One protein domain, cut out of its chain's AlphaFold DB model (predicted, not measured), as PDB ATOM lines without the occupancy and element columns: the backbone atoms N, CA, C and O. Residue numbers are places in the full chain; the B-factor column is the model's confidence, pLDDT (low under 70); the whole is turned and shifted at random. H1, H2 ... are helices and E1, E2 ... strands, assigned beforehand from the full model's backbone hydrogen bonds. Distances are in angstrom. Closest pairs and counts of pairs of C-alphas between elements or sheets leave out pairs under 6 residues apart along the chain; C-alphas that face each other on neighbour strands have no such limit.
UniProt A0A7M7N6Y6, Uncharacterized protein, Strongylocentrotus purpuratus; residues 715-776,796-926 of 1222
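AT A GLANCE: This is residues 715 to 776 and 796 to 926 of the 1222 residues of an uncharacterized protein of Strongylocentrotus purpuratus (UniProt A0A7M7N6Y6). A body and a slimmer arm make two lobes: the body is a curled sheet, E2 E3 E1 E6, with helices H1 and H2 over one face and the small hairpin E4 and E5 at one end, and the arm holds the hairpins E7 and E8, E9 and E10, then a winding stretch, residues 893 to 926. The printed part has 193 residues, with two named helices and ten named strands in the order E1 H1 E2 E3 H2 E4 E5 E6 E7 E8 E9 E10. The four-stranded sheet is antiparallel throughout; the class is mixed, helices and strands, with under half of the residues, 96, in named elements. The whole is loose, with a radius of gyration of the C-alphas of 20.2 A, and flat, spanning 61 by 48 by 25 A.

IN THESE COORDINATES: E1, residues 715 to 725, begins at C-alpha 715 (12.301, 11.875, -2.463) and is 32.4 A long. H1, residues 736 to 752, measures 24.2 A, and E2, residues 769 to 775, 20.4 A. E3, residues 796 to 807, measures 35.2 A. H2, residues 814 to 835, measures 30.7 A from C-alpha 814 at (19.325, 6.544, -6.688). Short strands follow: E4, 838 to 841; E5, 844 to 847; E6, 860 to 862; E7, 867 to 870; E8, 873 to 876; E9, 881 to 884; and E10, 889 to 892, which ends at (14.920, 37.964, -3.128).

HOW THE PARTS SIT: In the strongly twisted sheet, the neighbour strands E1 and E3 have N 720 and O 802 within hydrogen-bond range at 2.9 A, E2 and E3 have N 772 and O 799 within range at 2.9 A, and E1 and E6 have N 717 and O 860 within range at 2.8 A. E1, H1 and E2 form a split strand-helix-strand unit, two strands running the same way with E3 between them, and its crossover is right-handed. H1 and H2 on one face make two layers, helices over a sheet. H2 runs along the strands over E3 and E1, at a height over the sheet of 9.4 A; its closest C-alphas to E3 are Ile 821 and Val 804, 6.4 A. H1 lies over E2, with Ala 743 and Val 769 the closest C-alphas at 5.4 A, and runs only just across it, at 60.5 degrees on the local plane. In both helices every O i to N i+4 pair is within hydrogen-bond range. In the hairpin E4 and E5, N 841 and O 844 are 2.8 A apart; the closest C-alphas of E4 and H1, Leu 839 and Asn 745, are 6.7 A apart. In the hairpin E7 and E8, N 868 and O 875 are 2.9 A apart, and in the hairpin E9 and E10, N 882 and O 891 are 2.9 A apart. The closest C-alphas of E6 and E7, Trp 861 and Ser 869, are 5.1 A apart, and those of E7 and E10, Val 868 and Val 889, 5.8 A. H1 and E10 are apart, for instance.

THE WHOLE: The C-alphas farthest apart, Asn 834 and Asp 913, are 63.0 A apart. Residues 777 to 795 are not printed, and C-alphas 776 and 796 are 6.2 A apart across that cut. The links H1 to E2 and E5 to E6 are long. Mean pLDDT of the printed part is 83.8; 20 residues are under 70, among them 727 to 734 and 851 to 856.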
ATOM      1  N   GLY A 715      12.615  12.790  -1.376       87.44
ATOM      2  CA  GLY A 715      12.301  11.875  -2.463       87.44
ATOM      3  C   GLY A 715      12.761  12.400  -3.817       87.44
ATOM      4  O   GLY A 715      13.348  13.481  -3.911       87.44
ATOM      5  N   ILE A 716      12.456  11.652  -4.871       88.00
ATOM      6  CA  ILE A 716      12.630  12.054  -6.268       88.00
ATOM      7  C   ILE A 716      11.246  12.100  -6.924       88.00
ATOM      8  O   ILE A 716      10.405  11.233  -6.683       88.00
ATOM      9  N   THR A 717      11.020  13.122  -7.743       88.19
ATOM     10  CA  THR A 717       9.782  13.358  -8.486       88.19
ATOM     11  C   THR A 717      10.084  13.471  -9.979       88.19
ATOM     12  O   THR A 717      11.033  14.154 -10.376       88.19
ATOM     13  N   LYS A 718       9.251  12.859 -10.823       89.06
ATOM     14  CA  LYS A 718       9.258  13.057 -12.280       89.06
ATOM     15  C   LYS A 718       7.842  13.354 -12.762       89.06
ATOM     16  O   LYS A 718       6.890  12.710 -12.325       89.06
ATOM     17  N   THR A 719       7.695  14.348 -13.637       87.56
ATOM     18  CA  THR A 719       6.380  14.888 -14.016       87.56
ATOM     19  C   THR A 719       6.157  14.831 -15.522       87.56
ATOM     20  O   THR A 719       6.984  15.317 -16.298       87.56
ATOM     21  N   THR A 720       5.010  14.289 -15.931       87.81
ATOM     22  CA  THR A 720       4.582  14.164 -17.332       87.81
ATOM     23  C   THR A 720       3.369  15.049 -17.602       87.81
ATOM     24  O   THR A 720       2.305  14.845 -17.019       87.81
ATOM     25  N   SER A 721       3.511  16.003 -18.529       87.19
ATOM     26  CA  SER A 721       2.409  16.872 -18.967       87.19
ATOM     27  C   SER A 721       1.597  16.235 -20.094       87.19
ATOM     28  O   SER A 721       2.104  16.045 -21.205       87.19
ATOM     29  N   ILE A 722       0.308  16.000 -19.862       87.81
ATOM     30  CA  ILE A 722      -0.649  15.508 -20.859       87.81
ATOM     31  C   ILE A 722      -1.570  16.659 -21.285       87.81
ATOM     32  O   ILE A 722      -2.119  17.371 -20.446       87.81
ATOM     33  N   SER A 723      -1.750  16.866 -22.594       86.75
ATOM     34  CA  SER A 723      -2.584  17.959 -23.118       86.75
ATOM     35  C   SER A 723      -3.949  17.493 -23.627       86.75
ATOM     36  O   SER A 723      -4.055  16.537 -24.397       86.75
ATOM     37  N   PHE A 724      -4.997  18.223 -23.243       86.94
ATOM     38  CA  PHE A 724      -6.394  17.970 -23.595       86.94
ATOM     39  C   PHE A 724      -6.977  19.182 -24.355       86.94
ATOM     40  O   PHE A 724      -6.920  20.311 -23.850       86.94
ATOM     41  N   PRO A 725      -7.519  19.006 -25.577       81.50
ATOM     42  CA  PRO A 725      -7.951  20.109 -26.430       81.50
ATOM     43  C   PRO A 725      -9.422  20.473 -26.179       81.50
ATOM     44  O   PRO A 725     -10.329  19.687 -26.449       81.50
ATOM     45  N   LEU A 726      -9.687  21.697 -25.726       78.81
ATOM     46  CA  LEU A 726     -11.045  22.148 -25.412       78.81
ATOM     47  C   LEU A 726     -11.767  22.668 -26.667       78.81
ATOM     48  O   LEU A 726     -11.229  23.476 -27.430       78.81
ATOM     49  N   GLN A 727     -13.007  22.213 -26.893       65.19
ATOM     50  CA  GLN A 727     -13.769  22.521 -28.115       65.19
ATOM     51  C   GLN A 727     -14.390  23.928 -28.157       65.19
ATOM     52  O   GLN A 727     -14.780  24.376 -29.244       65.19
ATOM     53  N   SER A 728     -14.488  24.604 -27.008       57.47
ATOM     54  CA  SER A 728     -15.056  25.945 -26.833       57.47
ATOM     55  C   SER A 728     -14.056  26.891 -26.150       57.47
ATOM     56  O   SER A 728     -13.170  26.460 -25.415       57.47
ATOM     57  N   ALA A 729     -14.158  28.189 -26.452       55.47
ATOM     58  CA  ALA A 729     -13.103  29.185 -26.227       55.47
ATOM     59  C   ALA A 729     -13.055  29.757 -24.792       55.47
ATOM     60  O   ALA A 729     -12.917  30.962 -24.598       55.47
ATOM     61  N   SER A 730     -13.193  28.897 -23.784       60.47
ATOM     62  CA  SER A 730     -13.066  29.270 -22.374       60.47
ATOM     63  C   SER A 730     -12.468  28.123 -21.570       60.47
ATOM     64  O   SER A 730     -13.109  27.085 -21.391       60.47
ATOM     65  N   CYS A 731     -11.263  28.338 -21.046       66.00
ATOM     66  CA  CYS A 731     -10.704  27.536 -19.965       66.00
ATOM     67  C   CYS A 731     -11.714  27.443 -18.800       66.00
ATOM     68  O   CYS A 731     -12.310  28.472 -18.453       66.00
ATOM     69  N   PRO A 732     -11.933  26.262 -18.190       66.56
ATOM     70  CA  PRO A 732     -12.698  26.155 -16.955       66.56
ATOM     71  C   PRO A 732     -12.120  27.074 -15.877       66.56
ATOM     72  O   PRO A 732     -10.920  27.336 -15.846       66.56
ATOM     73  N   GLN A 733     -12.968  27.557 -14.968       65.38
ATOM     74  CA  GLN A 733     -12.464  28.157 -13.735       65.38
ATOM     75  C   GLN A 733     -11.866  27.032 -12.883       65.38
ATOM     76  O   GLN A 733     -12.587  26.112 -12.488       65.38
ATOM     77  N   GLU A 734     -10.559  27.101 -12.633       69.06
ATOM     78  CA  GLU A 734      -9.798  26.128 -11.844       69.06
ATOM     79  C   GLU A 734     -10.218  26.213 -10.369       69.06
ATOM     80  O   GLU A 734      -9.642  26.913  -9.543       69.06
ATOM     81  N   THR A 735     -11.319  25.533 -10.059       77.50
ATOM     82  CA  THR A 735     -11.848  25.387  -8.701       77.50
ATOM     83  C   THR A 735     -11.361  24.069  -8.096       77.50
ATOM     84  O   THR A 735     -11.217  23.093  -8.836       77.50
ATOM     85  N   PRO A 736     -11.200  23.962  -6.761       78.25
ATOM     86  CA  PRO A 736     -10.760  22.716  -6.124       78.25
ATOM     87  C   PRO A 736     -11.617  21.495  -6.495       78.25
ATOM     88  O   PRO A 736     -11.092  20.407  -6.705       78.25
ATOM     89  N   ASN A 737     -12.930  21.688  -6.671       80.75
ATOM     90  CA  ASN A 737     -13.850  20.641  -7.128       80.75
ATOM     91  C   ASN A 737     -13.560  20.184  -8.569       80.75
ATOM     92  O   ASN A 737     -13.684  18.999  -8.868       80.75
ATOM     93  N   PHE A 738     -13.182  21.108  -9.460       82.31
ATOM     94  CA  PHE A 738     -12.787  20.780 -10.830       82.31
ATOM     95  C   PHE A 738     -11.480  19.981 -10.828       82.31
ATOM     96  O   PHE A 738     -11.482  18.839 -11.282       82.31
ATOM     97  N   THR A 739     -10.409  20.513 -10.233       81.50
ATOM     98  CA  THR A 739      -9.099  19.839 -10.173       81.50
ATOM     99  C   THR A 739      -9.194  18.466  -9.496       81.50
ATOM    100  O   THR A 739      -8.694  17.487 -10.041       81.50
ATOM    101  N   SER A 740      -9.942  18.341  -8.391       83.44
ATOM    102  CA  SER A 740     -10.205  17.054  -7.723       83.44
ATOM    103  C   SER A 740     -10.955  16.050  -8.614       83.44
ATOM    104  O   SER A 740     -10.633  14.860  -8.604       83.44
ATOM    105  N   SER A 741     -11.914  16.501  -9.433       85.31
ATOM    106  CA  SER A 741     -12.617  15.620 -10.379       85.31
ATOM    107  C   SER A 741     -11.721  15.121 -11.520       85.31
ATOM    108  O   SER A 741     -11.838  13.962 -11.918       85.31
ATOM    109  N   ILE A 742     -10.781  15.952 -11.993       87.69
ATOM    110  CA  ILE A 742      -9.775  15.559 -12.990       87.69
ATOM    111  C   ILE A 742      -8.780  14.570 -12.373       87.69
ATOM    112  O   ILE A 742      -8.579  13.494 -12.932       87.69
ATOM    113  N   ALA A 743      -8.241  14.873 -11.188       87.50
ATOM    114  CA  ALA A 743      -7.336  13.985 -10.459       87.50
ATOM    115  C   ALA A 743      -7.965  12.604 -10.202       87.50
ATOM    116  O   ALA A 743      -7.349  11.586 -10.493       87.50
ATOM    117  N   THR A 744      -9.224  12.557  -9.750       88.62
ATOM    118  CA  THR A 744      -9.942  11.293  -9.492       88.62
ATOM    119  C   THR A 744     -10.098  10.443 -10.759       88.62
ATOM    120  O   THR A 744      -9.970   9.220 -10.696       88.62
ATOM    121  N   ASN A 745     -10.361  11.070 -11.912       88.88
ATOM    122  CA  ASN A 745     -10.462  10.371 -13.194       88.88
ATOM    123  C   ASN A 745      -9.094   9.805 -13.620       88.88
ATOM    124  O   ASN A 745      -8.988   8.594 -13.808       88.88
ATOM    125  N   ILE A 746      -8.050  10.645 -13.656       90.75
ATOM    126  CA  ILE A 746      -6.679  10.231 -13.998       90.75
ATOM    127  C   ILE A 746      -6.216   9.076 -13.102       90.75
ATOM    128  O   ILE A 746      -5.827   8.030 -13.616       90.75
ATOM    129  N   THR A 747      -6.331   9.218 -11.779       90.69
ATOM    130  CA  THR A 747      -5.976   8.175 -10.804       90.69
ATOM    131  C   THR A 747      -6.721   6.862 -11.067       90.69
ATOM    132  O   THR A 747      -6.114   5.797 -11.007       90.69
ATOM    133  N   SER A 748      -8.007   6.908 -11.434       89.06
ATOM    134  CA  SER A 748      -8.769   5.701 -11.789       89.06
ATOM    135  C   SER A 748      -8.295   5.049 -13.096       89.06
ATOM    136  O   SER A 748      -8.395   3.826 -13.231       89.06
ATOM    137  N   THR A 749      -7.789   5.822 -14.062       90.12
ATOM    138  CA  THR A 749      -7.138   5.276 -15.262       90.12
ATOM    139  C   THR A 749      -5.803   4.625 -14.898       90.12
ATOM    140  O   THR A 749      -5.567   3.483 -15.284       90.12
ATOM    141  N   LEU A 750      -4.960   5.292 -14.102       91.81
ATOM    142  CA  LEU A 750      -3.661   4.757 -13.674       91.81
ATOM    143  C   LEU A 750      -3.801   3.456 -12.868       91.81
ATOM    144  O   LEU A 750      -3.060   2.507 -13.123       91.81
ATOM    145  N   ASP A 751      -4.780   3.369 -11.964       91.31
ATOM    146  CA  ASP A 751      -5.084   2.150 -11.199       91.31
ATOM    147  C   ASP A 751      -5.489   0.985 -12.119       91.31
ATOM    148  O   ASP A 751      -4.988  -0.131 -11.982       91.31
ATOM    149  N   THR A 752      -6.299   1.264 -13.151       91.38
ATOM    150  CA  THR A 752      -6.725   0.268 -14.156       91.38
ATOM    151  C   THR A 752      -5.537  -0.364 -14.897       91.38
ATOM    152  O   THR A 752      -5.581  -1.549 -15.235       91.38
ATOM    153  N   PHE A 753      -4.457   0.396 -15.106       90.44
ATOM    154  CA  PHE A 753      -3.218  -0.079 -15.731       90.44
ATOM    155  C   PHE A 753      -2.139  -0.520 -14.728       90.44
ATOM    156  O   PHE A 753      -1.072  -0.967 -15.142       90.44
ATOM    157  N   ASN A 754      -2.429  -0.512 -13.421       91.56
ATOM    158  CA  ASN A 754      -1.498  -0.809 -12.319       91.56
ATOM    159  C   ASN A 754      -0.315   0.183 -12.215       91.56
ATOM    160  O   ASN A 754       0.723  -0.141 -11.648       91.56
ATOM    161  N   LEU A 755      -0.479   1.406 -12.729       92.81
ATOM    162  CA  LEU A 755       0.532   2.473 -12.724       92.81
ATOM    163  C   LEU A 755       0.486   3.354 -11.463       92.81
ATOM    164  O   LEU A 755       1.277   4.282 -11.326       92.81
ATOM    165  N   CYS A 756      -0.424   3.092 -10.519       90.62
ATOM    166  CA  CYS A 756      -0.499   3.881  -9.287       90.62
ATOM    167  C   CYS A 756       0.699   3.698  -8.342       90.62
ATOM    168  O   CYS A 756       0.969   4.602  -7.545       90.62
ATOM    169  N   SER A 757       1.414   2.571  -8.418       89.12
ATOM    170  CA  SER A 757       2.647   2.341  -7.656       89.12
ATOM    171  C   SER A 757       3.516   1.229  -8.244       89.12
ATOM    172  O   SER A 757       3.006   0.137  -8.500       89.12
ATOM    173  N   VAL A 758       4.823   1.472  -8.353       89.00
ATOM    174  CA  VAL A 758       5.862   0.477  -8.678       89.00
ATOM    175  C   VAL A 758       7.017   0.697  -7.703       89.00
ATOM    176  O   VAL A 758       7.421   1.835  -7.482       89.00
ATOM    177  N   GLY A 759       7.494  -0.368  -7.053       85.06
ATOM    178  CA  GLY A 759       8.490  -0.242  -5.987       85.06
ATOM    179  C   GLY A 759       8.019   0.715  -4.874       85.06
ATOM    180  O   GLY A 759       6.903   0.542  -4.370       85.06
ATOM    181  N   PRO A 760       8.827   1.718  -4.476       84.88
ATOM    182  CA  PRO A 760       8.415   2.813  -3.602       84.88
ATOM    183  C   PRO A 760       7.784   4.007  -4.352       84.88
ATOM    184  O   PRO A 760       7.225   4.892  -3.701       84.88
ATOM    185  N   ALA A 761       7.836   4.044  -5.689       88.69
ATOM    186  CA  ALA A 761       7.290   5.131  -6.498       88.69
ATOM    187  C   ALA A 761       5.755   5.073  -6.587       88.69
ATOM    188  O   ALA A 761       5.163   3.997  -6.693       88.69
ATOM    189  N   SER A 762       5.091   6.233  -6.588       91.06
ATOM    190  CA  SER A 762       3.636   6.352  -6.728       91.06
ATOM    191  C   SER A 762       3.206   7.579  -7.534       91.06
ATOM    192  O   SER A 762       3.760   8.668  -7.390       91.06
ATOM    193  N   ALA A 763       2.170   7.398  -8.358       89.94
ATOM    194  CA  ALA A 763       1.559   8.428  -9.207       89.94
ATOM    195  C   ALA A 763       0.104   8.766  -8.818       89.94
ATOM    196  O   ALA A 763      -0.581   9.490  -9.539       89.94
ATOM    197  N   CYS A 764      -0.386   8.222  -7.701       89.44
ATOM    198  CA  CYS A 764      -1.790   8.309  -7.278       89.44
ATOM    199  C   CYS A 764      -1.960   8.855  -5.850       89.44
ATOM    200  O   CYS A 764      -2.994   8.634  -5.215       89.44
ATOM    201  N   GLY A 765      -0.943   9.554  -5.336       84.31
ATOM    202  CA  GLY A 765      -0.987  10.228  -4.043       84.31
ATOM    203  C   GLY A 765      -1.787  11.533  -4.074       84.31
ATOM    204  O   GLY A 765      -2.147  12.061  -5.129       84.31
ATOM    205  N   GLU A 766      -2.046  12.090  -2.891       80.38
ATOM    206  CA  GLU A 766      -2.578  13.449  -2.772       80.38
ATOM    207  C   GLU A 766      -1.544  14.444  -3.331       80.38
ATOM    208  O   GLU A 766      -0.388  14.444  -2.916       80.38
ATOM    209  N   GLY A 767      -1.943  15.244  -4.324       79.44
ATOM    210  CA  GLY A 767      -1.043  16.143  -5.056       79.44
ATOM    211  C   GLY A 767      -0.344  15.544  -6.287       79.44
ATOM    212  O   GLY A 767       0.257  16.306  -7.041       79.44
ATOM    213  N   SER A 768      -0.464  14.238  -6.574       88.19
ATOM    214  CA  SER A 768       0.154  13.624  -7.772       88.19
ATOM    215  C   SER A 768      -0.431  14.096  -9.114       88.19
ATOM    216  O   SER A 768       0.151  13.799 -10.153       88.19
ATOM    217  N   VAL A 769      -1.557  14.818  -9.127       89.00
ATOM    218  CA  VAL A 769      -2.161  15.370 -10.352       89.00
ATOM    219  C   VAL A 769      -2.502  16.845 -10.154       89.00
ATOM    220  O   VAL A 769      -3.301  17.187  -9.280       89.00
ATOM    221  N   SER A 770      -1.953  17.708 -11.007       87.19
ATOM    222  CA  SER A 770      -2.278  19.136 -11.079       87.19
ATOM    223  C   SER A 770      -2.765  19.532 -12.481       87.19
ATOM    224  O   SER A 770      -2.682  18.763 -13.441       87.19
ATOM    225  N   THR A 771      -3.369  20.716 -12.598       86.38
ATOM    226  CA  THR A 771      -4.030  21.189 -13.825       86.38
ATOM    227  C   THR A 771      -3.647  22.630 -14.120       86.38
ATOM    228  O   THR A 771      -3.722  23.448 -13.209       86.38
ATOM    229  N   ALA A 772      -3.321  22.946 -15.376       82.00
ATOM    230  CA  ALA A 772      -3.023  24.309 -15.814       82.00
ATOM    231  C   ALA A 772      -3.613  24.608 -17.203       82.00
ATOM    232  O   ALA A 772      -3.295  23.957 -18.204       82.00
ATOM    233  N   CYS A 773      -4.469  25.621 -17.298       78.88
ATOM    234  CA  CYS A 773      -5.123  26.000 -18.547       78.88
ATOM    235  C   CYS A 773      -4.331  27.030 -19.374       78.88
ATOM    236  O   CYS A 773      -3.934  28.087 -18.890       78.88
ATOM    237  N   THR A 774      -4.171  26.768 -20.677       69.00
ATOM    238  CA  THR A 774      -3.404  27.620 -21.605       69.00
ATOM    239  C   THR A 774      -4.205  28.010 -22.853       69.00
ATOM    240  O   THR A 774      -4.913  27.196 -23.451       69.00
ATOM    241  N   THR A 775      -4.080  29.266 -23.292       62.84
ATOM    242  CA  THR A 775      -4.696  29.774 -24.532       62.84
ATOM    243  C   THR A 775      -3.652  29.891 -25.641       62.84
ATOM    244  O   THR A 775      -2.651  30.590 -25.485       62.84
ATOM    245  N   ASN A 776      -3.871  29.232 -26.781       51.25
ATOM    246  CA  ASN A 776      -2.834  29.042 -27.799       51.25
ATOM    247  C   ASN A 776      -2.657  30.252 -28.748       51.25
ATOM    248  O   ASN A 776      -2.909  30.177 -29.954       51.25
ATOM    249  N   SER A 796      -8.473  26.382 -26.648       73.62
ATOM    250  CA  SER A 796      -7.803  26.349 -25.350       73.62
ATOM    251  C   SER A 796      -7.291  24.931 -25.086       73.62
ATOM    252  O   SER A 796      -7.868  23.955 -25.572       73.62
ATOM    253  N   VAL A 797      -6.198  24.808 -24.337       80.69
ATOM    254  CA  VAL A 797      -5.585  23.524 -23.986       80.69
ATOM    255  C   VAL A 797      -5.486  23.439 -22.471       80.69
ATOM    256  O   VAL A 797      -4.817  24.259 -21.843       80.69
ATOM    257  N   LEU A 798      -6.152  22.440 -21.898       85.31
ATOM    258  CA  LEU A 798      -5.935  22.027 -20.519       85.31
ATOM    259  C   LEU A 798      -4.673  21.159 -20.499       85.31
ATOM    260  O   LEU A 798      -4.616  20.145 -21.195       85.31
ATOM    261  N   LEU A 799      -3.659  21.572 -19.746       85.19
ATOM    262  CA  LEU A 799      -2.545  20.712 -19.372       85.19
ATOM    263  C   LEU A 799      -2.907  20.024 -18.056       85.19
ATOM    264  O   LEU A 799      -3.473  20.651 -17.158       85.19
ATOM    265  N   VAL A 800      -2.601  18.736 -17.970       88.38
ATOM    266  CA  VAL A 800      -2.698  17.939 -16.750       88.38
ATOM    267  C   VAL A 800      -1.319  17.360 -16.504       88.38
ATOM    268  O   VAL A 800      -0.811  16.606 -17.335       88.38
ATOM    269  N   ASP A 801      -0.706  17.758 -15.399       88.81
ATOM    270  CA  ASP A 801       0.625  17.321 -15.008       88.81
ATOM    271  C   ASP A 801       0.480  16.181 -13.997       88.81
ATOM    272  O   ASP A 801      -0.169  16.335 -12.960       88.81
ATOM    273  N   ILE A 802       1.047  15.020 -14.329       90.88
ATOM    274  CA  ILE A 802       1.053  13.829 -13.472       90.88
ATOM    275  C   ILE A 802       2.460  13.672 -12.904       90.88
ATOM    276  O   ILE A 802       3.410  13.467 -13.661       90.88
ATOM    277  N   SER A 803       2.584  13.781 -11.585       90.56
ATOM    278  CA  SER A 803       3.840  13.705 -10.840       90.56
ATOM    279  C   SER A 803       3.969  12.358 -10.137       90.56
ATOM    280  O   SER A 803       3.254  12.069  -9.171       90.56
ATOM    281  N   VAL A 804       4.915  11.552 -10.615       92.06
ATOM    282  CA  VAL A 804       5.366  10.317  -9.971       92.06
ATOM    283  C   VAL A 804       6.378  10.695  -8.894       92.06
ATOM    284  O   VAL A 804       7.390  11.313  -9.209       92.06
ATOM    285  N   TYR A 805       6.113  10.337  -7.640       91.19
ATOM    286  CA  TYR A 805       6.987  10.593  -6.492       91.19
ATOM    287  C   TYR A 805       7.449   9.275  -5.868       91.19
ATOM    288  O   TYR A 805       6.632   8.382  -5.649       91.19
ATOM    289  N   SER A 806       8.731   9.178  -5.518       90.81
ATOM    290  CA  SER A 806       9.290   8.073  -4.737       90.81
ATOM    291  C   SER A 806      10.118   8.619  -3.565       90.81
ATOM    292  O   SER A 806      10.980   9.473  -3.796       90.81
ATOM    293  N   PRO A 807       9.883   8.186  -2.313       86.94
ATOM    294  CA  PRO A 807      10.680   8.610  -1.165       86.94
ATOM    295  C   PRO A 807      12.102   8.037  -1.228       86.94
ATOM    296  O   PRO A 807      12.298   6.881  -1.594       86.94
ATOM    297  N   VAL A 808      13.089   8.826  -0.806       84.38
ATOM    298  CA  VAL A 808      14.484   8.380  -0.670       84.38
ATOM    299  C   VAL A 808      14.729   8.007   0.790       84.38
ATOM    300  O   VAL A 808      14.549   8.832   1.684       84.38
ATOM    301  N   ASP A 809      15.143   6.763   1.042       76.94
ATOM    302  CA  ASP A 809      15.638   6.335   2.354       76.94
ATOM    303  C   ASP A 809      17.177   6.356   2.408       76.94
ATOM    304  O   ASP A 809      17.857   6.537   1.398       76.94
ATOM    305  N   SER A 810      17.754   6.186   3.599       61.38
ATOM    306  CA  SER A 810      19.204   6.297   3.811       61.38
ATOM    307  C   SER A 810      20.040   5.100   3.326       61.38
ATOM    308  O   SER A 810      21.245   5.083   3.577       61.38
ATOM    309  N   ASN A 811      19.439   4.108   2.657       66.50
ATOM    310  CA  ASN A 811      20.130   2.940   2.091       66.50
ATOM    311  C   ASN A 811      19.819   2.682   0.603       66.50
ATOM    312  O   ASN A 811      20.472   1.825   0.007       66.50
ATOM    313  N   SER A 812      18.831   3.365   0.027       70.31
ATOM    314  CA  SER A 812      18.373   3.157  -1.351       70.31
ATOM    315  C   SER A 812      19.365   3.718  -2.376       70.31
ATOM    316  O   SER A 812      19.862   4.834  -2.214       70.31
ATOM    317  N   ASP A 813      19.633   2.975  -3.454       78.31
ATOM    318  CA  ASP A 813      20.399   3.506  -4.585       78.31
ATOM    319  C   ASP A 813      19.509   4.444  -5.420       78.31
ATOM    320  O   ASP A 813      18.346   4.139  -5.705       78.31
ATOM    321  N   ARG A 814      20.051   5.598  -5.833       81.31
ATOM    322  CA  ARG A 814      19.325   6.544  -6.688       81.31
ATOM    323  C   ARG A 814      18.931   5.902  -8.021       81.31
ATOM    324  O   ARG A 814      17.845   6.195  -8.504       81.31
ATOM    325  N   GLY A 815      19.770   5.034  -8.589       82.19
ATOM    326  CA  GLY A 815      19.484   4.373  -9.861       82.19
ATOM    327  C   GLY A 815      18.276   3.437  -9.792       82.19
ATOM    328  O   GLY A 815      17.480   3.415 -10.724       82.19
ATOM    329  N   GLU A 816      18.095   2.726  -8.674       83.56
ATOM    330  CA  GLU A 816      16.924   1.861  -8.451       83.56
ATOM    331  C   GLU A 816      15.641   2.703  -8.307       83.56
ATOM    332  O   GLU A 816      14.619   2.392  -8.915       83.56
ATOM    333  N   ILE A 817      15.711   3.834  -7.590       86.56
ATOM    334  CA  ILE A 817      14.590   4.784  -7.470       86.56
ATOM    335  C   ILE A 817      14.246   5.438  -8.820       86.56
ATOM    336  O   ILE A 817      13.068   5.619  -9.130       86.56
ATOM    337  N   GLU A 818      15.247   5.806  -9.622       88.12
ATOM    338  CA  GLU A 818      15.043   6.368 -10.961       88.12
ATOM    339  C   GLU A 818      14.445   5.333 -11.932       88.12
ATOM    340  O   GLU A 818      13.581   5.703 -12.725       88.12
ATOM    341  N   GLU A 819      14.816   4.048 -11.835       89.19
ATOM    342  CA  GLU A 819      14.228   2.955 -12.632       89.19
ATOM    343  C   GLU A 819      12.756   2.682 -12.258       89.19
ATOM    344  O   GLU A 819      11.910   2.611 -13.152       89.19
ATOM    345  N   ASP A 820      12.414   2.622 -10.962       91.00
ATOM    346  CA  ASP A 820      11.021   2.476 -10.499       91.00
ATOM    347  C   ASP A 820      10.144   3.673 -10.924       91.00
ATOM    348  O   ASP A 820       9.002   3.496 -11.364       91.00
ATOM    349  N   ILE A 821      10.673   4.902 -10.834       90.19
ATOM    350  CA  ILE A 821       9.983   6.103 -11.324       90.19
ATOM    351  C   ILE A 821       9.805   6.033 -12.843       90.19
ATOM    352  O   ILE A 821       8.707   6.320 -13.326       90.19
ATOM    353  N   ASP A 822      10.822   5.640 -13.610       91.00
ATOM    354  CA  ASP A 822      10.723   5.595 -15.072       91.00
ATOM    355  C   ASP A 822       9.778   4.499 -15.556       91.00
ATOM    356  O   ASP A 822       9.005   4.751 -16.479       91.00
ATOM    357  N   GLN A 823       9.701   3.352 -14.876       91.56
ATOM    358  CA  GLN A 823       8.712   2.321 -15.196       91.56
ATOM    359  C   GLN A 823       7.263   2.832 -15.074       91.56
ATOM    360  O   GLN A 823       6.425   2.520 -15.924       91.56
ATOM    361  N   VAL A 824       6.950   3.639 -14.052       92.19
ATOM    362  CA  VAL A 824       5.638   4.305 -13.941       92.19
ATOM    363  C   VAL A 824       5.487   5.395 -15.003       92.19
ATOM    364  O   VAL A 824       4.439   5.507 -15.641       92.19
ATOM    365  N   THR A 825       6.527   6.211 -15.192       90.56
ATOM    366  CA  THR A 825       6.478   7.423 -16.022       90.56
ATOM    367  C   THR A 825       6.329   7.102 -17.509       90.56
ATOM    368  O   THR A 825       5.467   7.680 -18.176       90.56
ATOM    369  N   ASP A 826       7.097   6.140 -18.018       89.75
ATOM    370  CA  ASP A 826       6.974   5.642 -19.388       89.75
ATOM    371  C   ASP A 826       5.646   4.901 -19.579       89.75
ATOM    372  O   ASP A 826       5.005   5.062 -20.615       89.75
ATOM    373  N   GLY A 827       5.150   4.194 -18.555       90.19
ATOM    374  CA  GLY A 827       3.804   3.617 -18.552       90.19
ATOM    375  C   GLY A 827       2.699   4.669 -18.723       90.19
ATOM    376  O   GLY A 827       1.788   4.484 -19.531       90.19
ATOM    377  N   ILE A 828       2.795   5.812 -18.032       90.38
ATOM    378  CA  ILE A 828       1.879   6.956 -18.205       90.38
ATOM    379  C   ILE A 828       1.950   7.500 -19.641       90.38
ATOM    380  O   ILE A 828       0.914   7.813 -20.237       90.38
ATOM    381  N   VAL A 829       3.155   7.602 -20.211       89.00
ATOM    382  CA  VAL A 829       3.375   8.055 -21.593       89.00
ATOM    383  C   VAL A 829       2.813   7.051 -22.609       89.00
ATOM    384  O   VAL A 829       2.182   7.470 -23.580       89.00
ATOM    385  N   ASP A 830       2.960   5.746 -22.386       88.00
ATOM    386  CA  ASP A 830       2.415   4.705 -23.261       88.00
ATOM    387  C   ASP A 830       0.882   4.649 -23.208       88.00
ATOM    388  O   ASP A 830       0.252   4.585 -24.269       88.00
ATOM    389  N   VAL A 831       0.262   4.774 -22.027       88.88
ATOM    390  CA  VAL A 831      -1.201   4.934 -21.914       88.88
ATOM    391  C   VAL A 831      -1.640   6.197 -22.657       88.88
ATOM    392  O   VAL A 831      -2.544   6.134 -23.489       88.88
ATOM    393  N   ALA A 832      -0.966   7.337 -22.453       87.06
ATOM    394  CA  ALA A 832      -1.298   8.593 -23.130       87.06
ATOM    395  C   ALA A 832      -1.195   8.503 -24.664       87.06
ATOM    396  O   ALA A 832      -2.004   9.108 -25.374       87.06
ATOM    397  N   ASN A 833      -0.215   7.768 -25.186       84.19
ATOM    398  CA  ASN A 833       0.082   7.735 -26.615       84.19
ATOM    399  C   ASN A 833      -0.669   6.630 -27.371       84.19
ATOM    400  O   ASN A 833      -1.015   6.839 -28.533       84.19
ATOM    401  N   ASN A 834      -0.943   5.481 -26.742       82.19
ATOM    402  CA  ASN A 834      -1.520   4.312 -27.414       82.19
ATOM    403  C   ASN A 834      -3.018   4.115 -27.125       82.19
ATOM    404  O   ASN A 834      -3.767   3.772 -28.040       82.19
ATOM    405  N   GLU A 835      -3.462   4.347 -25.887       81.88
ATOM    406  CA  GLU A 835      -4.822   4.012 -25.424       81.88
ATOM    407  C   GLU A 835      -5.686   5.265 -25.208       81.88
ATOM    408  O   GLU A 835      -6.827   5.326 -25.667       81.88
ATOM    409  N   GLY A 836      -5.092   6.301 -24.615       79.12
ATOM    410  CA  GLY A 836      -5.676   7.612 -24.360       79.12
ATOM    411  C   GLY A 836      -6.315   7.752 -22.974       79.12
ATOM    412  O   GLY A 836      -6.893   6.817 -22.426       79.12
ATOM    413  N   PHE A 837      -6.249   8.964 -22.424       86.44
ATOM    414  CA  PHE A 837      -6.977   9.365 -21.216       86.44
ATOM    415  C   PHE A 837      -8.303  10.038 -21.603       86.44
ATOM    416  O   PHE A 837      -8.322  10.894 -22.490       86.44
ATOM    417  N   GLU A 838      -9.398   9.690 -20.917       84.69
ATOM    418  CA  GLU A 838     -10.759  10.178 -21.189       84.69
ATOM    419  C   GLU A 838     -11.284  11.049 -20.028       84.69
ATOM    420  O   GLU A 838     -11.836  10.550 -19.044       84.69
ATOM    421  N   LEU A 839     -11.135  12.375 -20.138       85.00
ATOM    422  CA  LEU A 839     -11.600  13.324 -19.121       85.00
ATOM    423  C   LEU A 839     -13.018  13.824 -19.408       85.00
ATOM    424  O   LEU A 839     -13.374  14.107 -20.547       85.00
ATOM    425  N   THR A 840     -13.819  14.036 -18.361       80.25
ATOM    426  CA  THR A 840     -15.104  14.751 -18.472       80.25
ATOM    427  C   THR A 840     -14.938  16.199 -18.012       80.25
ATOM    428  O   THR A 840     -14.861  16.472 -16.817       80.25
ATOM    429  N   VAL A 841     -14.918  17.144 -18.954       75.75
ATOM    430  CA  VAL A 841     -14.770  18.586 -18.696       75.75
ATOM    431  C   VAL A 841     -16.094  19.285 -18.999       75.75
ATOM    432  O   VAL A 841     -16.596  19.225 -20.116       75.75
ATOM    433  N   ASN A 842     -16.693  19.947 -18.003       71.88
ATOM    434  CA  ASN A 842     -18.004  20.616 -18.116       71.88
ATOM    435  C   ASN A 842     -19.159  19.711 -18.620       71.88
ATOM    436  O   ASN A 842     -20.167  20.212 -19.119       71.88
ATOM    437  N   GLY A 843     -19.029  18.386 -18.482       72.00
ATOM    438  CA  GLY A 843     -19.988  17.401 -19.001       72.00
ATOM    439  C   GLY A 843     -19.767  16.986 -20.463       72.00
ATOM    440  O   GLY A 843     -20.528  16.165 -20.970       72.00
ATOM    441  N   GLU A 844     -18.738  17.511 -21.133       77.00
ATOM    442  CA  GLU A 844     -18.244  17.011 -22.420       77.00
ATOM    443  C   GLU A 844     -17.073  16.044 -22.183       77.00
ATOM    444  O   GLU A 844     -16.224  16.281 -21.323       77.00
ATOM    445  N   VAL A 845     -17.025  14.948 -22.944       81.50
ATOM    446  CA  VAL A 845     -15.908  13.994 -22.919       81.50
ATOM    447  C   VAL A 845     -14.790  14.500 -23.832       81.50
ATOM    448  O   VAL A 845     -15.025  14.795 -25.005       81.50
ATOM    449  N   VAL A 846     -13.579  14.616 -23.287       85.44
ATOM    450  CA  VAL A 846     -12.391  15.175 -23.938       85.44
ATOM    451  C   VAL A 846     -11.215  14.219 -23.757       85.44
ATOM    452  O   VAL A 846     -10.750  13.988 -22.641       85.44
ATOM    453  N   ASN A 847     -10.696  13.712 -24.874       85.31
ATOM    454  CA  ASN A 847      -9.544  12.814 -24.885       85.31
ATOM    455  C   ASN A 847      -8.243  13.614 -25.043       85.31
ATOM    456  O   ASN A 847      -8.243  14.698 -25.636       85.31
ATOM    457  N   ASN A 848      -7.126  13.088 -24.540       82.94
ATOM    458  CA  ASN A 848      -5.823  13.731 -24.705       82.94
ATOM    459  C   ASN A 848      -5.334  13.731 -26.167       82.94
ATOM    460  O   ASN A 848      -5.782  12.959 -27.018       82.94
ATOM    461  N   VAL A 849      -4.359  14.592 -26.465       78.19
ATOM    462  CA  VAL A 849      -3.649  14.590 -27.748       78.19
ATOM    463  C   VAL A 849      -2.433  13.664 -27.653       78.19
ATOM    464  O   VAL A 849      -1.446  14.018 -27.017       78.19
ATOM    465  N   GLN A 850      -2.458  12.529 -28.359       73.38
ATOM    466  CA  GLN A 850      -1.346  11.555 -28.433       73.38
ATOM    467  C   GLN A 850      -0.012  12.155 -28.932       73.38
ATOM    468  O   GLN A 850       1.055  11.610 -28.688       73.38
ATOM    469  N   SER A 851      -0.050  13.288 -29.646       60.00
ATOM    470  CA  SER A 851       1.130  14.055 -30.087       60.00
ATOM    471  C   SER A 851       1.370  15.345 -29.288       60.00
ATOM    472  O   SER A 851       2.168  16.191 -29.691       60.00
ATOM    473  N   GLY A 852       0.648  15.516 -28.180       58.94
ATOM    474  CA  GLY A 852       0.746  16.643 -27.257       58.94
ATOM    475  C   GLY A 852       1.091  16.238 -25.820       58.94
ATOM    476  O   GLY A 852       1.186  17.123 -24.969       58.94
ATOM    477  N   THR A 853       1.272  14.943 -25.546       67.19
ATOM    478  CA  THR A 853       2.057  14.433 -24.413       67.19
ATOM    479  C   THR A 853       3.454  15.052 -24.483       67.19
ATOM    480  O   THR A 853       4.112  14.976 -25.526       67.19
ATOM    481  N   ARG A 854       3.915  15.709 -23.416       68.62
ATOM    482  CA  ARG A 854       5.307  16.172 -23.340       68.62
ATOM    483  C   ARG A 854       6.205  15.018 -22.910       68.62
ATOM    484  O   ARG A 854       5.764  14.123 -22.195       68.62
ATOM    485  N   VAL A 855       7.470  15.071 -23.326       67.69
ATOM    486  CA  VAL A 855       8.524  14.249 -22.716       67.69
ATOM    487  C   VAL A 855       8.509  14.526 -21.204       67.69
ATOM    488  O   VAL A 855       8.361  15.700 -20.842       67.69
ATOM    489  N   PRO A 856       8.630  13.502 -20.341       68.94
ATOM    490  CA  PRO A 856       8.747  13.704 -18.903       68.94
ATOM    491  C   PRO A 856       9.842  14.721 -18.565       68.94
ATOM    492  O   PRO A 856      10.884  14.760 -19.223       68.94
ATOM    493  N   GLN A 857       9.604  15.546 -17.546       75.19
ATOM    494  CA  GLN A 857      10.607  16.470 -17.010       75.19
ATOM    495  C   GLN A 857      11.850  15.688 -16.531       75.19
ATOM    496  O   GLN A 857      11.770  14.496 -16.225       75.19
ATOM    497  N   GLU A 858      13.000  16.357 -16.435       80.56
ATOM    498  CA  GLU A 858      14.175  15.783 -15.762       80.56
ATOM    499  C   GLU A 858      13.852  15.477 -14.287       80.56
ATOM    500  O   GLU A 858      12.987  16.124 -13.694       80.56
ATOM    501  N   PHE A 859      14.529  14.485 -13.694       84.75
ATOM    502  CA  PHE A 859      14.302  14.086 -12.301       84.75
ATOM    503  C   PHE A 859      14.551  15.257 -11.340       84.75
ATOM    504  O   PHE A 859      15.682  15.729 -11.201       84.75
ATOM    505  N   GLN A 860      13.505  15.687 -10.639       86.81
ATOM    506  CA  GLN A 860      13.579  16.715  -9.605       86.81
ATOM    507  C   GLN A 860      13.650  16.056  -8.229       86.81
ATOM    508  O   GLN A 860      13.083  14.987  -8.012       86.81
ATOM    509  N   TRP A 861      14.333  16.683  -7.278       86.06
ATOM    510  CA  TRP A 861      14.238  16.265  -5.885       86.06
ATOM    511  C   TRP A 861      12.970  16.843  -5.256       86.06
ATOM    512  O   TRP A 861      12.628  18.005  -5.466       86.06
ATOM    513  N   SER A 862      12.290  16.037  -4.449       87.25
ATOM    514  CA  SER A 862      11.246  16.511  -3.548       87.25
ATOM    515  C   SER A 862      11.906  17.043  -2.278       87.25
ATOM    516  O   SER A 862      12.612  16.305  -1.584       87.25
ATOM    517  N   CYS A 863      11.716  18.329  -2.002       87.94
ATOM    518  CA  CYS A 863      12.473  19.068  -0.997       87.94
ATOM    519  C   CYS A 863      11.601  19.555   0.165       87.94
ATOM    520  O   CYS A 863      10.386  19.695   0.025       87.94
ATOM    521  N   ASP A 864      12.226  19.849   1.308       87.12
ATOM    522  CA  ASP A 864      11.548  20.551   2.400       87.12
ATOM    523  C   ASP A 864      11.125  21.966   1.974       87.12
ATOM    524  O   ASP A 864      11.742  22.605   1.116       87.12
ATOM    525  N   SER A 865      10.087  22.495   2.623       87.62
ATOM    526  CA  SER A 865       9.649  23.880   2.432       87.62
ATOM    527  C   SER A 865      10.808  24.862   2.657       87.62
ATOM    528  O   SER A 865      11.474  24.812   3.688       87.62
ATOM    529  N   GLY A 866      11.038  25.770   1.702       88.75
ATOM    530  CA  GLY A 866      12.170  26.705   1.751       88.75
ATOM    531  C   GLY A 866      13.422  26.258   0.980       88.75
ATOM    532  O   GLY A 866      14.450  26.932   1.058       88.75
ATOM    533  N   MET A 867      13.362  25.144   0.249       91.31
ATOM    534  CA  MET A 867      14.426  24.645  -0.632       91.31
ATOM    535  C   MET A 867      13.986  24.616  -2.103       91.31
ATOM    536  O   MET A 867      12.799  24.519  -2.397       91.31
ATOM    537  N   VAL A 868      14.954  24.613  -3.020       89.50
ATOM    538  CA  VAL A 868      14.755  24.448  -4.472       89.50
ATOM    539  C   VAL A 868      15.396  23.144  -4.947       89.50
ATOM    540  O   VAL A 868      16.497  22.797  -4.516       89.50
ATOM    541  N   SER A 869      14.742  22.430  -5.865       86.44
ATOM    542  CA  SER A 869      15.327  21.254  -6.521       86.44
ATOM    543  C   SER A 869      16.427  21.651  -7.509       86.44
ATOM    544  O   SER A 869      16.188  22.428  -8.432       86.44
ATOM    545  N   SER A 870      17.601  21.030  -7.399       84.00
ATOM    546  CA  SER A 870      18.675  21.098  -8.398       84.00
ATOM    547  C   SER A 870      19.065  19.708  -8.903       84.00
ATOM    548  O   SER A 870      18.716  18.698  -8.297       84.00
ATOM    549  N   SER A 871      19.879  19.634  -9.957       77.38
ATOM    550  CA  SER A 871      20.448  18.365 -10.436       77.38
ATOM    551  C   SER A 871      21.346  17.650  -9.411       77.38
ATOM    552  O   SER A 871      21.598  16.458  -9.560       77.38
ATOM    553  N   SER A 872      21.824  18.345  -8.369       80.12
ATOM    554  CA  SER A 872      22.734  17.791  -7.350       80.12
ATOM    555  C   SER A 872      22.059  17.465  -6.011       80.12
ATOM    556  O   SER A 872      22.665  16.793  -5.184       80.12
ATOM    557  N   GLY A 873      20.823  17.919  -5.785       86.44
ATOM    558  CA  GLY A 873      20.135  17.817  -4.492       86.44
ATOM    559  C   GLY A 873      19.144  18.958  -4.263       86.44
ATOM    560  O   GLY A 873      18.939  19.811  -5.132       86.44
ATOM    561  N   CYS A 874      18.559  18.989  -3.074       90.12
ATOM    562  CA  CYS A 874      17.743  20.090  -2.582       90.12
ATOM    563  C   CYS A 874      18.626  21.199  -2.014       90.12
ATOM    564  O   CYS A 874      19.448  20.958  -1.134       90.12
ATOM    565  N   VAL A 875      18.458  22.422  -2.504       91.50
ATOM    566  CA  VAL A 875      19.336  23.545  -2.171       91.50
ATOM    567  C   VAL A 875      18.551  24.567  -1.341       91.50
ATOM    568  O   VAL A 875      17.526  25.066  -1.814       91.50
ATOM    569  N   PRO A 876      18.959  24.878  -0.099       92.75
ATOM    570  CA  PRO A 876      18.193  25.760   0.779       92.75
ATOM    571  C   PRO A 876      18.262  27.223   0.335       92.75
ATOM    572  O   PRO A 876      19.352  27.746   0.093       92.75
ATOM    573  N   CYS A 877      17.120  27.922   0.319       93.06
ATOM    574  CA  CYS A 877      17.113  29.376   0.151       93.06
ATOM    575  C   CYS A 877      17.932  30.039   1.264       93.06
ATOM    576  O   CYS A 877      17.829  29.662   2.436       93.06
ATOM    577  N   GLN A 878      18.780  30.986   0.863       92.06
ATOM    578  CA  GLN A 878      19.755  31.666   1.715       92.06
ATOM    579  C   GLN A 878      19.170  32.942   2.337       92.06
ATOM    580  O   GLN A 878      18.150  33.431   1.840       92.06
ATOM    581  N   PRO A 879      19.784  33.510   3.393       92.88
ATOM    582  CA  PRO A 879      19.359  34.791   3.950       92.88
ATOM    583  C   PRO A 879      19.293  35.868   2.860       92.88
ATOM    584  O   PRO A 879      20.096  35.873   1.927       92.88
ATOM    585  N   GLY A 880      18.291  36.738   2.944       90.44
ATOM    586  CA  GLY A 880      17.906  37.646   1.863       90.44
ATOM    587  C   GLY A 880      16.947  37.050   0.828       90.44
ATOM    588  O   GLY A 880      16.386  37.795   0.024       90.44
ATOM    589  N   THR A 881      16.708  35.735   0.837       93.38
ATOM    590  CA  THR A 881      15.814  35.058  -0.118       93.38
ATOM    591  C   THR A 881      14.751  34.200   0.567       93.38
ATOM    592  O   THR A 881      14.901  33.777   1.713       93.38
ATOM    593  N   TYR A 882      13.675  33.914  -0.161       93.69
ATOM    594  CA  TYR A 882      12.619  32.986   0.231       93.69
ATOM    595  C   TYR A 882      12.239  32.081  -0.949       93.69
ATOM    596  O   TYR A 882      12.384  32.470  -2.108       93.69
ATOM    597  N   TYR A 883      11.738  30.878  -0.671       93.19
ATOM    598  CA  TYR A 883      11.227  29.972  -1.700       93.19
ATOM    599  C   TYR A 883       9.907  30.492  -2.274       93.19
ATOM    600  O   TYR A 883       8.911  30.586  -1.554       93.19
ATOM    601  N   ASP A 884       9.895  30.805  -3.570       88.12
ATOM    602  CA  ASP A 884       8.687  31.191  -4.291       88.12
ATOM    603  C   ASP A 884       8.114  29.985  -5.043       88.12
ATOM    604  O   ASP A 884       8.553  29.636  -6.143       88.12
ATOM    605  N   GLU A 885       7.097  29.371  -4.442       80.56
ATOM    606  CA  GLU A 885       6.366  28.216  -4.970       80.56
ATOM    607  C   GLU A 885       5.776  28.461  -6.372       80.56
ATOM    608  O   GLU A 885       5.701  27.535  -7.176       80.56
ATOM    609  N   SER A 886       5.431  29.710  -6.722       75.00
ATOM    610  CA  SER A 886       4.897  30.047  -8.051       75.00
ATOM    611  C   SER A 886       5.962  30.059  -9.155       75.00
ATOM    612  O   SER A 886       5.626  29.978 -10.338       75.00
ATOM    613  N   LYS A 887       7.244  30.156  -8.775       76.31
ATOM    614  CA  LYS A 887       8.394  30.166  -9.692       76.31
ATOM    615  C   LYS A 887       9.294  28.928  -9.573       76.31
ATOM    616  O   LYS A 887      10.121  28.726 -10.457       76.31
ATOM    617  N   ASN A 888       9.163  28.141  -8.499       79.38
ATOM    618  CA  ASN A 888      10.070  27.049  -8.111       79.38
ATOM    619  C   ASN A 888      11.556  27.482  -8.068       79.38
ATOM    620  O   ASN A 888      12.447  26.785  -8.547       79.38
ATOM    621  N   VAL A 889      11.815  28.680  -7.528       87.12
ATOM    622  CA  VAL A 889      13.164  29.223  -7.272       87.12
ATOM    623  C   VAL A 889      13.161  30.047  -5.985       87.12
ATOM    624  O   VAL A 889      12.110  30.534  -5.555       87.12
ATOM    625  N   CYS A 890      14.335  30.293  -5.406       91.50
ATOM    626  CA  CYS A 890      14.458  31.319  -4.381       91.50
ATOM    627  C   CYS A 890      14.319  32.705  -5.037       91.50
ATOM    628  O   CYS A 890      14.974  33.004  -6.038       91.50
ATOM    629  N   SER A 891      13.447  33.546  -4.488       92.12
ATOM    630  CA  SER A 891      13.290  34.957  -4.854       92.12
ATOM    631  C   SER A 891      13.871  35.838  -3.747       92.12
ATOM    632  O   SER A 891      13.798  35.486  -2.570       92.12
ATOM    633  N   PHE A 892      14.450  36.983  -4.106       92.19
ATOM    634  CA  PHE A 892      14.920  37.964  -3.128       92.19
ATOM    635  C   PHE A 892      13.757  38.597  -2.357       92.19
ATOM    636  O   PHE A 892      12.673  38.800  -2.906       92.19
ATOM    637  N   CYS A 893      14.002  38.959  -1.098       91.38
ATOM    638  CA  CYS A 893      13.111  39.835  -0.345       91.38
ATOM    639  C   CYS A 893      13.027  41.216  -1.006       91.38
ATOM    640  O   CYS A 893      14.036  41.747  -1.467       91.38
ATOM    641  N   SER A 894      11.834  41.802  -1.059       89.62
ATOM    642  CA  SER A 894      11.633  43.166  -1.561       89.62
ATOM    643  C   SER A 894      12.190  44.212  -0.590       89.62
ATOM    644  O   SER A 894      12.228  43.964   0.615       89.62
ATOM    645  N   SER A 895      12.523  45.404  -1.092       83.69
ATOM    646  CA  SER A 895      12.794  46.593  -0.264       83.69
ATOM    647  C   SER A 895      11.734  46.774   0.844       83.69
ATOM    648  O   SER A 895      10.551  46.474   0.656       83.69
ATOM    649  N   GLY A 896      12.182  47.190   2.032       81.06
ATOM    650  CA  GLY A 896      11.400  47.239   3.274       81.06
ATOM    651  C   GLY A 896      11.215  45.886   3.982       81.06
ATOM    652  O   GLY A 896      10.670  45.840   5.089       81.06
ATOM    653  N   THR A 897      11.668  44.782   3.380       89.38
ATOM    654  CA  THR A 897      11.585  43.430   3.953       89.38
ATOM    655  C   THR A 897      12.946  42.748   3.985       89.38
ATOM    656  O   THR A 897      13.833  43.057   3.191       89.38
ATOM    657  N   TYR A 898      13.103  41.798   4.903       92.62
ATOM    658  CA  TYR A 898      14.332  41.040   5.084       92.62
ATOM    659  C   TYR A 898      14.066  39.550   5.305       92.62
ATOM    660  O   TYR A 898      12.954  39.135   5.639       92.62
ATOM    661  N   GLN A 899      15.117  38.743   5.195       94.56
ATOM    662  CA  GLN A 899      15.127  37.391   5.739       94.56
ATOM    663  C   GLN A 899      16.502  37.064   6.331       94.56
ATOM    664  O   GLN A 899      17.504  37.132   5.628       94.56
ATOM    665  N   ASP A 900      16.569  36.740   7.623       91.69
ATOM    666  CA  ASP A 900      17.814  36.430   8.337       91.69
ATOM    667  C   ASP A 900      18.144  34.926   8.369       91.69
ATOM    668  O   ASP A 900      19.287  34.550   8.623       91.69
ATOM    669  N   GLN A 901      17.161  34.066   8.087       91.81
ATOM    670  CA  GLN A 901      17.265  32.610   8.212       91.81
ATOM    671  C   GLN A 901      17.258  31.888   6.858       91.81
ATOM    672  O   GLN A 901      16.652  32.337   5.888       91.81
ATOM    673  N   THR A 902      17.900  30.718   6.806       91.69
ATOM    674  CA  THR A 902      17.806  29.787   5.672       91.69
ATOM    675  C   THR A 902      16.495  28.994   5.700       91.69
ATOM    676  O   THR A 902      15.826  28.908   6.735       91.69
ATOM    677  N   LYS A 903      16.140  28.369   4.566       92.06
ATOM    678  CA  LYS A 903      14.970  27.472   4.421       92.06
ATOM    679  C   LYS A 903      13.627  28.152   4.736       92.06
ATOM    680  O   LYS A 903      12.782  27.600   5.434       92.06
ATOM    681  N   GLN A 904      13.426  29.364   4.219       94.25
ATOM    682  CA  GLN A 904      12.238  30.185   4.490       94.25
ATOM    683  C   GLN A 904      11.336  30.326   3.258       94.25
ATOM    684  O   GLN A 904      11.810  30.336   2.124       94.25
ATOM    685  N   THR A 905      10.028  30.458   3.481       93.00
ATOM    686  CA  THR A 905       8.986  30.580   2.435       93.00
ATOM    687  C   THR A 905       8.363  31.978   2.346       93.00
ATOM    688  O   THR A 905       7.441  32.203   1.569       93.00
ATOM    689  N   SER A 906       8.840  32.934   3.146       93.50
ATOM    690  CA  SER A 906       8.425  34.343   3.104       93.50
ATOM    691  C   SER A 906       9.499  35.252   3.712       93.50
ATOM    692  O   SER A 906      10.440  34.766   4.344       93.50
ATOM    693  N   CYS A 907       9.358  36.567   3.528       93.56
ATOM    694  CA  CYS A 907      10.208  37.592   4.141       93.56
ATOM    695  C   CYS A 907       9.473  38.316   5.277       93.56
ATOM    696  O   CYS A 907       8.247  38.448   5.266       93.56
ATOM    697  N   GLN A 908      10.233  38.803   6.253       93.25
ATOM    698  CA  GLN A 908       9.746  39.568   7.398       93.25
ATOM    699  C   GLN A 908       9.808  41.074   7.092       93.25
ATOM    700  O   GLN A 908      10.672  41.526   6.346       93.25
ATOM    701  N   GLN A 909       8.900  41.872   7.657       89.75
ATOM    702  CA  GLN A 909       8.978  43.340   7.581       89.75
ATOM    703  C   GLN A 909      10.090  43.846   8.512       89.75
ATOM    704  O   GLN A 909      10.215  43.320   9.622       89.75
ATOM    705  N   CYS A 910      10.869  44.851   8.095       85.81
ATOM    706  CA  CYS A 910      11.902  45.449   8.951       85.81
ATOM    707  C   CYS A 910      11.321  45.953  10.300       85.81
ATOM    708  O   CYS A 910      10.175  46.409  10.338       85.81
ATOM    709  N   PRO A 911      12.042  45.843  11.440       83.50
ATOM    710  CA  PRO A 911      11.460  46.150  12.750       83.50
ATOM    711  C   PRO A 911      11.294  47.656  13.016       83.50
ATOM    712  O   PRO A 911      12.220  48.438  12.808       83.50
ATOM    713  N   GLY A 912      10.154  48.058  13.582       76.12
ATOM    714  CA  GLY A 912       9.892  49.464  13.916       76.12
ATOM    715  C   GLY A 912       9.711  50.321  12.662       76.12
ATOM    716  O   GLY A 912       8.994  49.919  11.752       76.12
ATOM    717  N   ASP A 913      10.366  51.482  12.623       66.94
ATOM    718  CA  ASP A 913      10.370  52.392  11.467       66.94
ATOM    719  C   ASP A 913      11.580  52.173  10.526       66.94
ATOM    720  O   ASP A 913      11.791  52.950   9.591       66.94
ATOM    721  N   SER A 914      12.369  51.111  10.754       72.25
ATOM    722  CA  SER A 914      13.506  50.741   9.899       72.25
ATOM    723  C   SER A 914      13.081  50.190   8.534       72.25
ATOM    724  O   SER A 914      11.964  49.702   8.355       72.25
ATOM    725  N   PHE A 915      13.973  50.275   7.549       75.19
ATOM    726  CA  PHE A 915      13.719  49.842   6.171       75.19
ATOM    727  C   PHE A 915      15.017  49.418   5.468       75.19
ATOM    728  O   PHE A 915      16.111  49.583   6.004       75.19
ATOM    729  N   THR A 916      14.870  48.854   4.268       77.69
ATOM    730  CA  THR A 916      15.951  48.433   3.366       77.69
ATOM    731  C   THR A 916      15.695  49.007   1.977       77.69
ATOM    732  O   THR A 916      14.587  48.860   1.459       77.69
ATOM    733  N   ASP A 917      16.687  49.651   1.364       73.38
ATOM    734  CA  ASP A 917      16.550  50.207   0.006       73.38
ATOM    735  C   ASP A 917      16.840  49.162  -1.084       73.38
ATOM    736  O   ASP A 917      16.173  49.140  -2.119       73.38
ATOM    737  N   ALA A 918      17.758  48.230  -0.814       78.94
ATOM    738  CA  ALA A 918      18.030  47.078  -1.670       78.94
ATOM    739  C   ALA A 918      16.951  45.984  -1.555       78.94
ATOM    740  O   ALA A 918      16.294  45.813  -0.524       78.94
ATOM    741  N   THR A 919      16.824  45.172  -2.604       87.81
ATOM    742  CA  THR A 919      16.253  43.825  -2.500       87.81
ATOM    743  C   THR A 919      17.286  42.852  -1.922       87.81
ATOM    744  O   THR A 919      18.476  43.145  -1.838       87.81
ATOM    745  N   GLY A 920      16.861  41.666  -1.489       87.81
ATOM    746  CA  GLY A 920      17.780  40.623  -1.018       87.81
ATOM    747  C   GLY A 920      18.320  40.826   0.401       87.81
ATOM    748  O   GLY A 920      19.316  40.212   0.773       87.81
ATOM    749  N   SER A 921      17.693  41.698   1.190       89.81
ATOM    750  CA  SER A 921      18.226  42.145   2.477       89.81
ATOM    751  C   SER A 921      18.098  41.152   3.638       89.81
ATOM    752  O   SER A 921      17.136  40.389   3.747       89.81
ATOM    753  N   VAL A 922      19.043  41.233   4.575       91.25
ATOM    754  CA  VAL A 922      18.996  40.564   5.890       91.25
ATOM    755  C   VAL A 922      18.653  41.562   7.007       91.25
ATOM    756  O   VAL A 922      18.669  42.768   6.786       91.25
ATOM    757  N   LEU A 923      18.373  41.096   8.233       89.31
ATOM    758  CA  LEU A 923      18.021  41.979   9.365       89.31
ATOM    759  C   LEU A 923      19.083  43.058   9.660       89.31
ATOM    760  O   LEU A 923      18.742  44.149  10.104       89.31
ATOM    761  N   ALA A 924      20.362  42.768   9.405       83.25
ATOM    762  CA  ALA A 924      21.454  43.732   9.569       83.25
ATOM    763  C   ALA A 924      21.436  44.876   8.534       83.25
ATOM    764  O   ALA A 924      22.093  45.888   8.755       83.25
ATOM    765  N   ASP A 925      20.683  44.720   7.441       82.00
ATOM    766  CA  ASP A 925      20.524  45.726   6.388       82.00
ATOM    767  C   ASP A 925      19.333  46.664   6.693       82.00
ATOM    768  O   ASP A 925      19.227  47.729   6.089       82.00
ATOM    769  N   CYS A 926      18.437  46.297   7.626       82.94
ATOM    770  CA  CYS A 926      17.331  47.151   8.079       82.94
ATOM    771  C   CYS A 926      17.867  48.327   8.909       82.94
ATOM    772  O   CYS A 926      18.127  48.188  10.109       82.94
TER     773      CYS A 926